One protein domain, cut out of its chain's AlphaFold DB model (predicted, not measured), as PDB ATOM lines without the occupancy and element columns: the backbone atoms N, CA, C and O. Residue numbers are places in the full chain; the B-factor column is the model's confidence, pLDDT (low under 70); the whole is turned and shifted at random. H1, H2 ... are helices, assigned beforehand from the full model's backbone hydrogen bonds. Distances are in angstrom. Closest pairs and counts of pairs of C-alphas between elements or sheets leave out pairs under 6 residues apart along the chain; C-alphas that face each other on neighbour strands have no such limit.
ATOM      1  N   GLU A  10      26.089  63.159  -4.829       95.88
ATOM      2  CA  GLU A  10      25.782  64.527  -5.242       95.88
ATOM      3  C   GLU A  10      24.394  64.615  -5.890       95.88
ATOM      4  O   GLU A  10      23.583  65.466  -5.528       95.88
ATOM      5  N   LEU A  11      24.069  63.693  -6.807       97.19
ATOM      6  CA  LEU A  11      22.741  63.653  -7.426       97.19
ATOM      7  C   LEU A  11      21.640  63.335  -6.411       97.19
ATOM      8  O   LEU A  11      20.530  63.864  -6.532       97.19
ATOM      9  N   PHE A  12      21.929  62.491  -5.418       96.88
ATOM     10  CA  PHE A  12      21.000  62.219  -4.326       96.88
ATOM     11  C   PHE A  12      20.807  63.450  -3.433       96.88
ATOM     12  O   PHE A  12      19.680  63.759  -3.049       96.88
ATOM     13  N   GLU A  13      21.873  64.194  -3.148       96.12
ATOM     14  CA  GLU A  13      21.835  65.423  -2.354       96.12
ATOM     15  C   GLU A  13      21.069  66.561  -3.029       96.12
ATOM     16  O   GLU A  13      20.414  67.337  -2.330       96.12
ATOM     17  N   MET A  14      21.084  66.622  -4.363       97.62
ATOM     18  CA  MET A  14      20.297  67.576  -5.152       97.62
ATOM     19  C   MET A  14      18.782  67.320  -5.096       97.62
ATOM     20  O   MET A  14      18.001  68.187  -5.494       97.62
ATOM     21  N   GLN A  15      18.341  66.149  -4.625       97.94
ATOM     22  CA  GLN A  15      16.915  65.843  -4.514       97.94
ATOM     23  C   GLN A  15      16.248  66.640  -3.388       97.94
ATOM     24  O   GLN A  15      16.875  67.063  -2.412       97.94
ATOM     25  N   SER A  16      14.926  66.807  -3.489       98.31
ATOM     26  CA  SER A  16      14.149  67.484  -2.449       98.31
ATOM     27  C   SER A  16      14.325  66.799  -1.089       98.31
ATOM     28  O   SER A  16      14.514  65.583  -0.999       98.31
ATOM     29  N   LYS A  17      14.221  67.571   0.003       97.19
ATOM     30  CA  LYS A  17      14.281  67.002   1.360       97.19
ATOM     31  C   LYS A  17      13.241  65.890   1.538       97.19
ATOM     32  O   LYS A  17      13.581  64.826   2.030       97.19
ATOM     33  N   GLN A  18      12.021  66.111   1.047       98.25
ATOM     34  CA  GLN A  18      10.946  65.122   1.092       98.25
ATOM     35  C   GLN A  18      11.348  63.796   0.428       98.25
ATOM     36  O   GLN A  18      11.110  62.736   1.000       98.25
ATOM     37  N   TYR A  19      11.982  63.842  -0.750       97.81
ATOM     38  CA  TYR A  19      12.459  62.633  -1.418       97.81
ATOM     39  C   TYR A  19      13.557  61.948  -0.601       97.81
ATOM     40  O   TYR A  19      13.447  60.759  -0.305       97.81
ATOM     41  N   ARG A  20      14.582  62.698  -0.174       97.06
ATOM     42  CA  ARG A  20      15.694  62.143   0.614       97.06
ATOM     43  C   ARG A  20      15.214  61.494   1.912       97.06
ATOM     44  O   ARG A  20      15.645  60.386   2.203       97.06
ATOM     45  N   ASP A  21      14.289  62.128   2.631       96.69
ATOM     46  CA  ASP A  21      13.707  61.593   3.869       96.69
ATOM     47  C   ASP A  21      12.849  60.343   3.612       96.69
ATOM     48  O   ASP A  21      12.819  59.434   4.437       96.69
ATOM     49  N   SER A  22      12.168  60.267   2.461       96.69
ATOM     50  CA  SER A  22      11.408  59.069   2.074       96.69
ATOM     51  C   SER A  22      12.316  57.878   1.735       96.69
ATOM     52  O   SER A  22      11.973  56.726   2.008       96.69
ATOM     53  N   VAL A  23      13.499  58.150   1.172       96.69
ATOM     54  CA  VAL A  23      14.496  57.132   0.822       96.69
ATOM     55  C   VAL A  23      15.342  56.734   2.024       96.69
ATOM     56  O   VAL A  23      15.662  55.556   2.147       96.69
ATOM     57  N   LEU A  24      15.690  57.656   2.919       96.06
ATOM     58  CA  LEU A  24      16.545  57.384   4.072       96.06
ATOM     59  C   LEU A  24      16.099  58.212   5.285       96.06
ATOM     60  O   LEU A  24      16.486  59.374   5.446       96.06
ATOM     61  N   THR A  25      15.277  57.592   6.130       97.06
ATOM     62  CA  THR A  25      14.779  58.192   7.377       97.06
ATOM     63  C   THR A  25      15.880  58.278   8.437       97.06
ATOM     64  O   THR A  25      16.914  57.623   8.323       97.06
ATOM     65  N   ASP A  26      15.656  59.027   9.518       96.00
ATOM     66  CA  ASP A  26      16.606  59.074  10.642       96.00
ATOM     67  C   ASP A  26      16.798  57.697  11.299       96.00
ATOM     68  O   ASP A  26      17.907  57.341  11.695       96.00
ATOM     69  N   ALA A  27      15.735  56.886  11.352       95.75
ATOM     70  CA  ALA A  27      15.816  55.504  11.811       95.75
ATOM     71  C   ALA A  27      16.655  54.635  10.859       95.75
ATOM     72  O   ALA A  27      17.480  53.858  11.334       95.75
ATOM     73  N   ASP A  28      16.496  54.802   9.538       96.62
ATOM     74  CA  ASP A  28      17.338  54.110   8.552       96.62
ATOM     75  C   ASP A  28      18.810  54.520   8.715       96.62
ATOM     76  O   ASP A  28      19.688  53.666   8.713       96.62
ATOM     77  N   ARG A  29      19.103  55.814   8.907       95.69
ATOM     78  CA  ARG A  29      20.475  56.309   9.134       95.69
ATOM     79  C   ARG A  29      21.098  55.715  10.395       95.69
ATOM     80  O   ARG A  29      22.262  55.333  10.376       95.69
ATOM     81  N   ALA A  30      20.335  55.608  11.480       95.94
ATOM     82  CA  ALA A  30      20.814  54.990  12.714       95.94
ATOM     83  C   ALA A  30      21.045  53.473  12.564       95.94
ATOM     84  O   ALA A  30      22.014  52.945  13.105       95.94
ATOM     85  N   ASP A  31      20.178  52.780  11.820       96.62
ATOM     86  CA  ASP A  31      20.176  51.323  11.629       96.62
ATOM     87  C   ASP A  31      20.561  50.922  10.191       96.62
ATOM     88  O   ASP A  31      19.872  50.133   9.540       96.62
ATOM     89  N   SER A  32      21.665  51.464   9.675       97.06
ATOM     90  CA  SER A  32      22.205  51.108   8.355       97.06
ATOM     91  C   SER A  32      23.696  50.780   8.398       97.06
ATOM     92  O   SER A  32      24.393  51.030   9.379       97.06
ATOM     93  N   THR A  33      24.149  50.153   7.316       97.38
ATOM     94  CA  THR A  33      25.552  49.994   6.939       97.38
ATOM     95  C   THR A  33      25.669  50.227   5.429       97.38
ATOM     96  O   THR A  33      24.650  50.345   4.738       97.38
ATOM     97  N   PHE A  34      26.887  50.295   4.901       96.44
ATOM     98  CA  PHE A  34      27.157  50.603   3.499       96.44
ATOM     99  C   PHE A  34      28.076  49.565   2.861       96.44
ATOM    100  O   PHE A  34      28.974  49.014   3.499       96.44
ATOM    101  N   PHE A  35      27.830  49.279   1.583       95.94
ATOM    102  CA  PHE A  35      28.639  48.378   0.768       95.94
ATOM    103  C   PHE A  35      29.256  49.205  -0.360       95.94
ATOM    104  O   PHE A  35      28.572  50.043  -0.952       95.94
ATOM    105  N   THR A  36      30.536  49.000  -0.656       93.94
ATOM    106  CA  THR A  36      31.238  49.794  -1.666       93.94
ATOM    107  C   THR A  36      32.312  48.991  -2.387       93.94
ATOM    108  O   THR A  36      33.012  48.181  -1.790       93.94
ATOM    109  N   THR A  37      32.463  49.249  -3.684       90.25
ATOM    110  CA  THR A  37      33.607  48.789  -4.486       90.25
ATOM    111  C   THR A  37      34.752  49.810  -4.505       90.25
ATOM    112  O   THR A  37      35.770  49.582  -5.151       90.25
ATOM    113  N   GLN A  38      34.573  50.954  -3.837       89.56
ATOM    114  CA  GLN A  38      35.610  51.959  -3.605       89.56
ATOM    115  C   GLN A  38      36.267  51.735  -2.235       89.56
ATOM    116  O   GLN A  38      35.876  50.851  -1.477       89.56
ATOM    117  N   ALA A  39      37.246  52.574  -1.896       91.31
ATOM    118  CA  ALA A  39      37.853  52.559  -0.569       91.31
ATOM    119  C   ALA A  39      36.832  52.940   0.516       91.31
ATOM    120  O   ALA A  39      36.118  53.939   0.360       91.31
ATOM    121  N   ARG A  40      36.819  52.222   1.648       93.31
ATOM    122  CA  ARG A  40      35.912  52.468   2.788       93.31
ATOM    123  C   ARG A  40      35.880  53.938   3.199       93.31
ATOM    124  O   ARG A  40      34.812  54.517   3.371       93.31
ATOM    125  N   ARG A  41      37.052  54.579   3.266       92.25
ATOM    126  CA  ARG A  41      37.207  55.991   3.668       92.25
ATOM    127  C   ARG A  41      36.441  56.994   2.793       92.25
ATOM    128  O   ARG A  41      36.213  58.119   3.223       92.25
ATOM    129  N   MET A  42      36.084  56.623   1.561       93.00
ATOM    130  CA  MET A  42      35.315  57.481   0.650       93.00
ATOM    131  C   MET A  42      33.814  57.467   0.958       93.00
ATOM    132  O   MET A  42      33.067  58.268   0.405       93.00
ATOM    133  N   MET A  43      33.372  56.593   1.862       94.56
ATOM    134  CA  MET A  43      31.970  56.429   2.229       94.56
ATOM    135  C   MET A  43      31.562  57.285   3.432       94.56
ATOM    136  O   MET A  43      30.538  57.010   4.042       94.56
ATOM    137  N   SER A  44      32.304  58.347   3.765       92.38
ATOM    138  CA  SER A  44      32.015  59.207   4.926       92.38
ATOM    139  C   SER A  44      30.613  59.832   4.911       92.38
ATOM    140  O   SER A  44      30.033  60.058   5.967       92.38
ATOM    141  N   ALA A  45      30.027  60.064   3.731       93.25
ATOM    142  CA  ALA A  45      28.641  60.529   3.595       93.25
ATOM    143  C   ALA A  45      27.587  59.474   4.003       93.25
ATOM    144  O   ALA A  45      26.425  59.811   4.237       93.25
ATOM    145  N   TRP A  46      27.994  58.205   4.074       94.69
ATOM    146  CA  TRP A  46      27.160  57.030   4.340       94.69
ATOM    147  C   TRP A  46      27.544  56.303   5.634       94.69
ATOM    148  O   TRP A  46      26.830  55.399   6.064       94.69
ATOM    149  N   ASP A  47      28.646  56.702   6.265       94.62
ATOM    150  CA  ASP A  47      29.097  56.179   7.546       94.62
ATOM    151  C   ASP A  47      28.470  56.964   8.709       94.62
ATOM    152  O   ASP A  47      29.042  57.903   9.259       94.62
ATOM    153  N   PHE A  48      27.222  56.625   9.042       95.38
ATOM    154  CA  PHE A  48      26.426  57.422   9.982       95.38
ATOM    155  C   PHE A  48      26.800  57.234  11.456       95.38
ATOM    156  O   PHE A  48      26.413  58.060  12.285       95.38
ATOM    157  N   ASN A  49      27.477  56.142  11.815       94.44
ATOM    158  CA  ASN A  49      27.873  55.849  13.191       94.44
ATOM    159  C   ASN A  49      28.927  54.734  13.257       94.44
ATOM    160  O   ASN A  49      29.089  53.954  12.327       94.44
ATOM    161  N   SER A  50      29.572  54.593  14.418       92.00
ATOM    162  CA  SER A  50      30.637  53.598  14.629       92.00
ATOM    163  C   SER A  50      30.212  52.139  14.420       92.00
ATOM    164  O   SER A  50      31.064  51.287  14.179       92.00
ATOM    165  N   VAL A  51      28.918  51.822  14.530       95.69
ATOM    166  CA  VAL A  51      28.400  50.470  14.281       95.69
ATOM    167  C   VAL A  51      28.198  50.238  12.783       95.69
ATOM    168  O   VAL A  51      28.450  49.134  12.319       95.69
ATOM    169  N   SER A  52      27.819  51.254  12.005       94.38
ATOM    170  CA  SER A  52      27.712  51.165  10.541       94.38
ATOM    171  C   SER A  52      29.021  50.675   9.913       94.38
ATOM    172  O   SER A  52      29.002  49.705   9.151       94.38
ATOM    173  N   GLU A  53      30.160  51.269  10.290       91.38
ATOM    174  CA  GLU A  53      31.480  50.889   9.769       91.38
ATOM    175  C   GLU A  53      31.869  49.436  10.115       91.38
ATOM    176  O   GLU A  53      32.427  48.728   9.279       91.38
ATOM    177  N   GLN A  54      31.516  48.934  11.305       94.31
ATOM    178  CA  GLN A  54      31.850  47.564  11.751       94.31
ATOM    179  C   GLN A  54      31.184  46.453  10.923       94.31
ATOM    180  O   GLN A  54      31.629  45.298  10.946       94.31
ATOM    181  N   TYR A  55      30.097  46.789  10.229       95.94
ATOM    182  CA  TYR A  55      29.328  45.868   9.393       95.94
ATOM    183  C   TYR A  55      29.425  46.199   7.902       95.94
ATOM    184  O   TYR A  55      28.756  45.548   7.097       95.94
ATOM    185  N   CYS A  56      30.239  47.192   7.529       96.00
ATOM    186  CA  CYS A  56      30.388  47.576   6.136       96.00
ATOM    187  C   CYS A  56      31.097  46.483   5.332       96.00
ATOM    188  O   CYS A  56      31.868  45.677   5.864       96.00
ATOM    189  N   LEU A  57      30.856  46.488   4.024       96.38
ATOM    190  CA  LEU A  57      31.587  45.663   3.071       96.38
ATOM    191  C   LEU A  57      32.334  46.587   2.111       96.38
ATOM    192  O   LEU A  57      31.725  47.423   1.445       96.38
ATOM    193  N   SER A  58      33.652  46.450   2.053       95.50
ATOM    194  CA  SER A  58      34.522  47.299   1.235       95.50
ATOM    195  C   SER A  58      35.643  46.473   0.616       95.50
ATOM    196  O   SER A  58      36.053  45.455   1.174       95.50
ATOM    197  N   SER A  59      36.118  46.875  -0.564       93.44
ATOM    198  CA  SER A  59      37.143  46.111  -1.289       93.44
ATOM    199  C   SER A  59      38.505  46.162  -0.597       93.44
ATOM    200  O   SER A  59      39.361  45.333  -0.874       93.44
ATOM    201  N   ASP A  60      38.704  47.143   0.285       93.88
ATOM    202  CA  ASP A  60      39.882  47.359   1.122       93.88
ATOM    203  C   ASP A  60      39.686  46.852   2.564       93.88
ATOM    204  O   ASP A  60      40.340  47.341   3.479       93.88
ATOM    205  N   HIS A  61      38.818  45.854   2.783       92.81
ATOM    206  CA  HIS A  61      38.465  45.348   4.119       92.81
ATOM    207  C   HIS A  61      39.656  44.928   5.008       92.81
ATOM    208  O   HIS A  61      39.526  44.924   6.232       92.81
ATOM    209  N   ASP A  62      40.785  44.544   4.410       94.56
ATOM    210  CA  ASP A  62      42.020  44.105   5.072       94.56
ATOM    211  C   ASP A  62      43.229  45.016   4.767       94.56
ATOM    212  O   ASP A  62      44.369  44.624   5.024       94.56
ATOM    213  N   ASP A  63      42.991  46.218   4.224       93.69
ATOM    214  CA  ASP A  63      44.004  47.240   3.918       93.69
ATOM    215  C   ASP A  63      45.143  46.752   2.989       93.69
ATOM    216  O   ASP A  63      46.305  47.152   3.119       93.69
ATOM    217  N   ARG A  64      44.827  45.871   2.025       92.50
ATOM    218  CA  ARG A  64      45.797  45.287   1.076       92.50
ATOM    219  C   ARG A  64      45.428  45.496  -0.391       92.50
ATOM    220  O   ARG A  64      44.261  45.615  -0.762       92.50
ATOM    221  N   TRP A  65      46.438  45.479  -1.258       92.12
ATOM    222  CA  TRP A  65      46.235  45.371  -2.704       92.12
ATOM    223  C   TRP A  65      45.720  43.979  -3.057       92.12
ATOM    224  O   TRP A  65      46.265  43.001  -2.551       92.12
ATOM    225  N   ARG A  66      44.707  43.898  -3.931       92.50
ATOM    226  CA  ARG A  66      44.280  42.607  -4.485       92.50
ATOM    227  C   ARG A  66      45.354  42.041  -5.404       92.50
ATOM    228  O   ARG A  66      46.064  42.800  -6.076       92.50
ATOM    229  N   THR A  67      45.443  40.722  -5.463       92.50
ATOM    230  CA  THR A  67      46.246  40.035  -6.469       92.50
ATOM    231  C   THR A  67      45.619  40.169  -7.861       92.50
ATOM    232  O   THR A  67      44.474  40.590  -8.025       92.50
ATOM    233  N   GLY A  68      46.410  39.889  -8.897       92.19
ATOM    234  CA  GLY A  68      45.892  39.767 -10.258       92.19
ATOM    235  C   GLY A  68      45.376  38.352 -10.513       92.19
ATOM    236  O   GLY A  68      45.879  37.396  -9.931       92.19
ATOM    237  N   GLY A  69      44.420  38.212 -11.425       95.31
ATOM    238  CA  GLY A  69      43.830  36.923 -11.761       95.31
ATOM    239  C   GLY A  69      42.589  37.096 -12.618       95.31
ATOM    240  O   GLY A  69      42.402  38.115 -13.288       95.31
ATOM    241  N   THR A  70      41.733  36.087 -12.591       97.50
ATOM    242  CA  THR A  70      40.385  36.165 -13.147       97.50
ATOM    243  C   THR A  70      39.512  37.122 -12.333       97.50
ATOM    244  O   THR A  70      39.788  37.414 -11.170       97.50
ATOM    245  N   LEU A  71      38.428  37.614 -12.939       95.56
ATOM    246  CA  LEU A  71      37.468  38.476 -12.245       95.56
ATOM    247  C   LEU A  71      36.922  37.806 -10.975       95.56
ATOM    248  O   LEU A  71      36.819  38.465  -9.946       95.56
ATOM    249  N   ASP A  72      36.604  36.514 -11.050       96.44
ATOM    250  CA  ASP A  72      36.026  35.774  -9.930       96.44
ATOM    251  C   ASP A  72      37.017  35.642  -8.769       96.44
ATOM    252  O   ASP A  72      36.634  35.859  -7.622       96.44
ATOM    253  N   GLU A  73      38.297  35.379  -9.054       96.62
ATOM    254  CA  GLU A  73      39.357  35.340  -8.036       96.62
ATOM    255  C   GLU A  73      39.532  36.701  -7.355       96.62
ATOM    256  O   GLU A  73      39.568  36.778  -6.129       96.62
ATOM    257  N   VAL A  74      39.574  37.787  -8.136       95.50
ATOM    258  CA  VAL A  74      39.736  39.147  -7.596       95.50
ATOM    259  C   VAL A  74      38.518  39.569  -6.771       95.50
ATOM    260  O   VAL A  74      38.670  40.194  -5.720       95.50
ATOM    261  N   LEU A  75      37.303  39.240  -7.222       95.56
ATOM    262  CA  LEU A  75      36.077  39.522  -6.476       95.56
ATOM    263  C   LEU A  75      36.012  38.718  -5.181       95.56
ATOM    264  O   LEU A  75      35.573  39.259  -4.168       95.56
ATOM    265  N   ASP A  76      36.433  37.456  -5.195       96.06
ATOM    266  CA  ASP A  76      36.446  36.642  -3.985       96.06
ATOM    267  C   ASP A  76      37.482  37.153  -2.978       96.06
ATOM    268  O   ASP A  76      37.132  37.390  -1.825       96.06
ATOM    269  N   GLU A  77      38.701  37.475  -3.425       95.50
ATOM    270  CA  GLU A  77      39.744  38.086  -2.587       95.50
ATOM    271  C   GLU A  77      39.316  39.451  -2.019       95.50
ATOM    272  O   GLU A  77      39.681  39.819  -0.903       95.50
ATOM    273  N   ALA A  78      38.530  40.234  -2.762       95.06
ATOM    274  CA  ALA A  78      37.995  41.519  -2.307       95.06
ATOM    275  C   ALA A  78      36.793  41.399  -1.356       95.06
ATOM    276  O   ALA A  78      36.308  42.423  -0.875       95.06
ATOM    277  N   HIS A  79      36.295  40.185  -1.103       95.38
ATOM    278  CA  HIS A  79      35.003  39.931  -0.458       95.38
ATOM    279  C   HIS A  79      33.814  40.596  -1.181       95.38
ATOM    280  O   HIS A  79      32.831  41.000  -0.568       95.38
ATOM    281  N   MET A  80      33.888  40.698  -2.507       95.50
ATOM    282  CA  MET A  80      32.851  41.276  -3.373       95.50
ATOM    283  C   MET A  80      32.121  40.231  -4.220       95.50
ATOM    284  O   MET A  80      31.251  40.582  -5.021       95.50
ATOM    285  N   SER A  81      32.438  38.945  -4.049       96.44
ATOM    286  CA  SER A  81      31.666  37.867  -4.663       96.44
ATOM    287  C   SER A  81      30.243  37.810  -4.070       96.44
ATOM    288  O   SER A  81      30.021  38.228  -2.927       96.44
ATOM    289  N   PRO A  82      29.245  37.282  -4.807       96.62
ATOM    290  CA  PRO A  82      27.870  37.181  -4.310       96.62
ATOM    291  C   PRO A  82      27.746  36.461  -2.960       96.62
ATOM    292  O   PRO A  82      26.875  36.803  -2.161       96.62
ATOM    293  N   THR A  83      28.630  35.495  -2.691       97.56
ATOM    294  CA  THR A  83      28.692  34.772  -1.416       97.56
ATOM    295  C   THR A  83      29.031  35.715  -0.265       97.56
ATOM    296  O   THR A  83      28.283  35.778   0.708       97.56
ATOM    297  N   TRP A  84      30.100  36.505  -0.394       97.06
ATOM    298  CA  TRP A  84      30.513  37.463   0.634       97.06
ATOM    299  C   TRP A  84      29.474  38.559   0.870       97.06
ATOM    300  O   TRP A  84      29.155  38.872   2.016       97.06
ATOM    301  N   VAL A  85      28.882  39.087  -0.206       96.38
ATOM    302  CA  VAL A  85      27.792  40.073  -0.126       96.38
ATOM    303  C   VAL A  85      26.603  39.508   0.656       96.38
ATOM    304  O   VAL A  85      26.057  40.183   1.531       96.38
ATOM    305  N   LEU A  86      26.205  38.264   0.377       96.94
ATOM    306  CA  LEU A  86      25.097  37.616   1.074       96.94
ATOM    307  C   LEU A  86      25.406  37.380   2.556       96.94
ATOM    308  O   LEU A  86      24.543  37.635   3.397       96.94
ATOM    309  N   GLU A  87      26.614  36.928   2.885       97.38
ATOM    310  CA  GLU A  87      27.034  36.721   4.275       97.38
ATOM    311  C   GLU A  87      27.086  38.039   5.060       97.38
ATOM    312  O   GLU A  87      26.592  38.105   6.187       97.38
ATOM    313  N   ALA A  88      27.564  39.126   4.446       96.56
ATOM    314  CA  ALA A  88      27.538  40.453   5.056       96.56
ATOM    315  C   ALA A  88      26.099  40.930   5.340       96.56
ATOM    316  O   ALA A  88      25.802  41.393   6.445       96.56
ATOM    317  N   ILE A  89      25.176  40.754   4.383       96.69
ATOM    318  CA  ILE A  89      23.750  41.085   4.569       96.69
ATOM    319  C   ILE A  89      23.143  40.244   5.697       96.69
ATOM    320  O   ILE A  89      22.432  40.782   6.550       96.69
ATOM    321  N   ARG A  90      23.421  38.934   5.717       97.44
ATOM    322  CA  ARG A  90      22.928  38.016   6.751       97.44
ATOM    323  C   ARG A  90      23.394  38.446   8.130       97.44
ATOM    324  O   ARG A  90      22.544  38.630   8.996       97.44
ATOM    325  N   ARG A  91      24.696  38.685   8.299       97.38
ATOM    326  CA  ARG A  91      25.294  39.150   9.557       97.38
ATOM    327  C   ARG A  91      24.654  40.452  10.041       97.38
ATOM    328  O   ARG A  91      24.224  40.544  11.189       97.38
ATOM    329  N   PHE A  92      24.531  41.450   9.162       97.12
ATOM    330  CA  PHE A  92      23.928  42.740   9.515       97.12
ATOM    331  C   PHE A  92      22.459  42.613   9.950       97.12
ATOM    332  O   PHE A  92      22.018  43.288  10.891       97.12
ATOM    333  N   ALA A  93      21.700  41.746   9.271       96.44
ATOM    334  CA  ALA A  93      20.296  41.498   9.567       96.44
ATOM    335  C   ALA A  93      20.098  40.679  10.854       96.44
ATOM    336  O   ALA A  93      19.214  41.013  11.643       96.44
ATOM    337  N   SER A  94      20.905  39.638  11.084       97.81
ATOM    338  CA  SER A  94      20.776  38.754  12.250       97.81
ATOM    339  C   SER A  94      21.219  39.414  13.551       97.81
ATOM    340  O   SER A  94      20.633  39.156  14.595       97.81
ATOM    341  N   GLU A  95      22.220  40.295  13.504       97.88
ATOM    342  CA  GLU A  95      22.778  40.950  14.697       97.88
ATOM    343  C   GLU A  95      22.092  42.287  15.030       97.88
ATOM    344  O   GLU A  95      22.580  43.067  15.846       97.88
ATOM    345  N   ARG A  96      20.935  42.578  14.418       97.00
ATOM    346  CA  ARG A  96      20.238  43.866  14.562       97.00
ATOM    347  C   ARG A  96      19.997  44.278  16.016       97.00
ATOM    348  O   ARG A  96      20.240  45.430  16.366       97.00
ATOM    349  N   GLU A  97      19.507  43.369  16.857       97.88
ATOM    350  CA  GLU A  97      19.229  43.678  18.268       97.88
ATOM    351  C   GLU A  97      20.500  44.077  19.022       97.88
ATOM    352  O   GLU A  97      20.505  45.075  19.742       97.88
ATOM    353  N   GLN A  98      21.598  43.355  18.786       97.75
ATOM    354  CA  GLN A  98      22.901  43.655  19.370       97.75
ATOM    355  C   GLN A  98      23.418  45.022  18.907       97.75
ATOM    356  O   GLN A  98      23.803  45.840  19.742       97.75
ATOM    357  N   ARG A  99      23.356  45.311  17.599       96.88
ATOM    358  CA  ARG A  99      23.775  46.605  17.030       96.88
ATOM    359  C   ARG A  99      23.028  47.782  17.660       96.88
ATOM    360  O   ARG A  99      23.644  48.770  18.060       96.88
ATOM    361  N   LEU A 100      21.706  47.673  17.789       97.12
ATOM    362  CA  LEU A 100      20.880  48.726  18.387       97.12
ATOM    363  C   LEU A 100      21.111  48.879  19.893       97.12
ATOM    364  O   LEU A 100      21.079  50.003  20.401       97.12
ATOM    365  N   ALA A 101      21.373  47.779  20.604       97.69
ATOM    366  CA  ALA A 101      21.760  47.825  22.010       97.69
ATOM    367  C   ALA A 101      23.092  48.572  22.194       97.69
ATOM    368  O   ALA A 101      23.176  49.458  23.045       97.69
ATOM    369  N   THR A 102      24.094  48.296  21.350       96.88
ATOM    370  CA  THR A 102      25.379  49.011  21.356       96.88
ATOM    371  C   THR A 102      25.196  50.511  21.125       96.88
ATOM    372  O   THR A 102      25.702  51.307  21.915       96.88
ATOM    373  N   LEU A 103      24.429  50.918  20.107       96.00
ATOM    374  CA  LEU A 103      24.152  52.338  19.842       96.00
ATOM    375  C   LEU A 103      23.426  53.015  21.012       96.00
ATOM    376  O   LEU A 103      23.773  54.128  21.414       96.00
ATOM    377  N   SER A 104      22.443  52.329  21.598       96.44
ATOM    378  CA  SER A 104      21.695  52.835  22.755       96.44
ATOM    379  C   SER A 104      22.602  53.034  23.971       96.44
ATOM    380  O   SER A 104      22.501  54.054  24.655       96.44
ATOM    381  N   GLN A 105      23.522  52.097  24.219       97.19
ATOM    382  CA  GLN A 105      24.499  52.191  25.299       97.19
ATOM    383  C   GLN A 105      25.486  53.341  25.073       97.19
ATOM    384  O   GLN A 105      25.710  54.124  25.992       97.19
ATOM    385  N   GLN A 106      26.027  53.491  23.859       95.44
ATOM    386  CA  GLN A 106      26.920  54.602  23.507       95.44
ATOM    387  C   GLN A 106      26.251  55.961  23.766       95.44
ATOM    388  O   GLN A 106      26.842  56.837  24.399       95.44
ATOM    389  N   LEU A 107      24.990  56.119  23.345       95.69
ATOM    390  CA  LEU A 107      24.222  57.341  23.582       95.69
ATOM    391  C   LEU A 107      23.938  57.577  25.074       95.69
ATOM    392  O   LEU A 107      23.954  58.721  25.524       95.69
ATOM    393  N   ALA A 108      23.661  56.521  25.842       97.19
ATOM    394  CA  ALA A 108      23.449  56.626  27.284       97.19
ATOM    395  C   ALA A 108      24.729  57.054  28.017       97.19
ATOM    396  O   ALA A 108      24.666  57.935  28.870       97.19
ATOM    397  N   SER A 109      25.882  56.482  27.656       96.62
ATOM    398  CA  SER A 109      27.185  56.845  28.224       96.62
ATOM    399  C   SER A 109      27.590  58.285  27.910       96.62
ATOM    400  O   SER A 109      28.171  58.937  28.764       96.62
ATOM    401  N   ALA A 110      27.249  58.813  26.731       95.69
ATOM    402  CA  ALA A 110      27.554  60.199  26.362       95.69
ATOM    403  C   ALA A 110      26.735  61.255  27.135       95.69
ATOM    404  O   ALA A 110      27.064  62.437  27.088       95.69
ATOM    405  N   LYS A 111      25.641  60.851  27.796       94.94
ATOM    406  CA  LYS A 111      24.794  61.739  28.612       94.94
ATOM    407  C   LYS A 111      25.227  61.819  30.080       94.94
ATOM    408  O   LYS A 111      24.622  62.593  30.819       94.94
ATOM    409  N   GLN A 112      26.173  60.980  30.500       86.00
ATOM    410  CA  GLN A 112      26.732  60.957  31.857       86.00
ATOM    411  C   GLN A 112      27.846  61.992  31.984       86.00
ATOM    412  O   GLN A 112      27.909  62.621  33.061       86.00
TER     413      GLN A 112
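This is residues 10 to 112 of the 112 residues of an uncharacterized protein of bioreactor metagenome (UniProt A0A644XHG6). What does one see first? The two longest helices, H7 and H8, follow each other along one side and make a corner where they join, while short helices and winding loops lie beside them in a loose assembly, with H6 at the far end of H7 and H1 and H2 at another extremity. The middle is made of H5 and loops, where residues 35 to 36 pair in parallel with residues 57 to 58, and residues 13 to 19 and 107 to 112 stick out. What is it made of? The printed part has 103 residues with eight named helices, H1 to H8 in order along the chain, and no named strand; its class is all helix. It is loose, with a radius of gyration of the C-alphas of 16.0 A, and spans 50 by 34 by 22 A.

What does the longest helix touch? H8, residues 96 to 109, only just touches H5, residues 50 to 54, with 3 pairs of C-alphas within 8 A, and with residues 99 to 103 alone; the closest C-alphas, of Val 51 and Arg 99, are 6.6 A apart. What is near the helix before it? H7, residues 82 to 94, and H8 meet only through their link. H6, residues 71 to 77, is close to H7 but not clearly touching, the closest C-alphas, of Asp 76 and Trp 84, being 7.6 A apart; they run the same way at a steep tilt of 39 degrees. Where are the others? H1, residues 10 to 13, and H2, residues 17 to 23, are close but not clearly touching, with the closest C-alphas, of Phe 12 and Arg 20, 7.3 A apart. H3, residues 26 to 30, and H2 meet only through their link. H4, residues 40 to 43, is only just apart from H5, their closest C-alphas being 8.4 A apart. How are the backbones? In H2, H3, H6, H7 and H8 every O i to N i+4 pair is within hydrogen-bond range. H5 has 0 of 1 such pairs but 1 of 2 O i to N i+3 pairs within range, and H1 and H4 are too short for an O i to N i+4 pair.

How long are the longer helices? H8 measures 20.1 A from first to last C-alpha and H7 18.1 A; H2 and H6 each measure 9.9 A. Where are the anchor points? C-alpha 10 of H1 is at (25.782, 64.527, -5.242), C-alpha 82 of H7 at (27.870, 37.181, -4.310), and C-alpha 109 of H8 at (27.185, 56.845, 28.224).

How far does it reach? The two C-alphas farthest apart, of Thr 70 and Gln 112, are 53.2 A apart. Is it continuous? The printed part has no cut, and the link from H5 to H6, residues 55 to 70, is long. Is the model's confidence low? The mean pLDDT of the printed part is 95.5, and no printed residue is under 70.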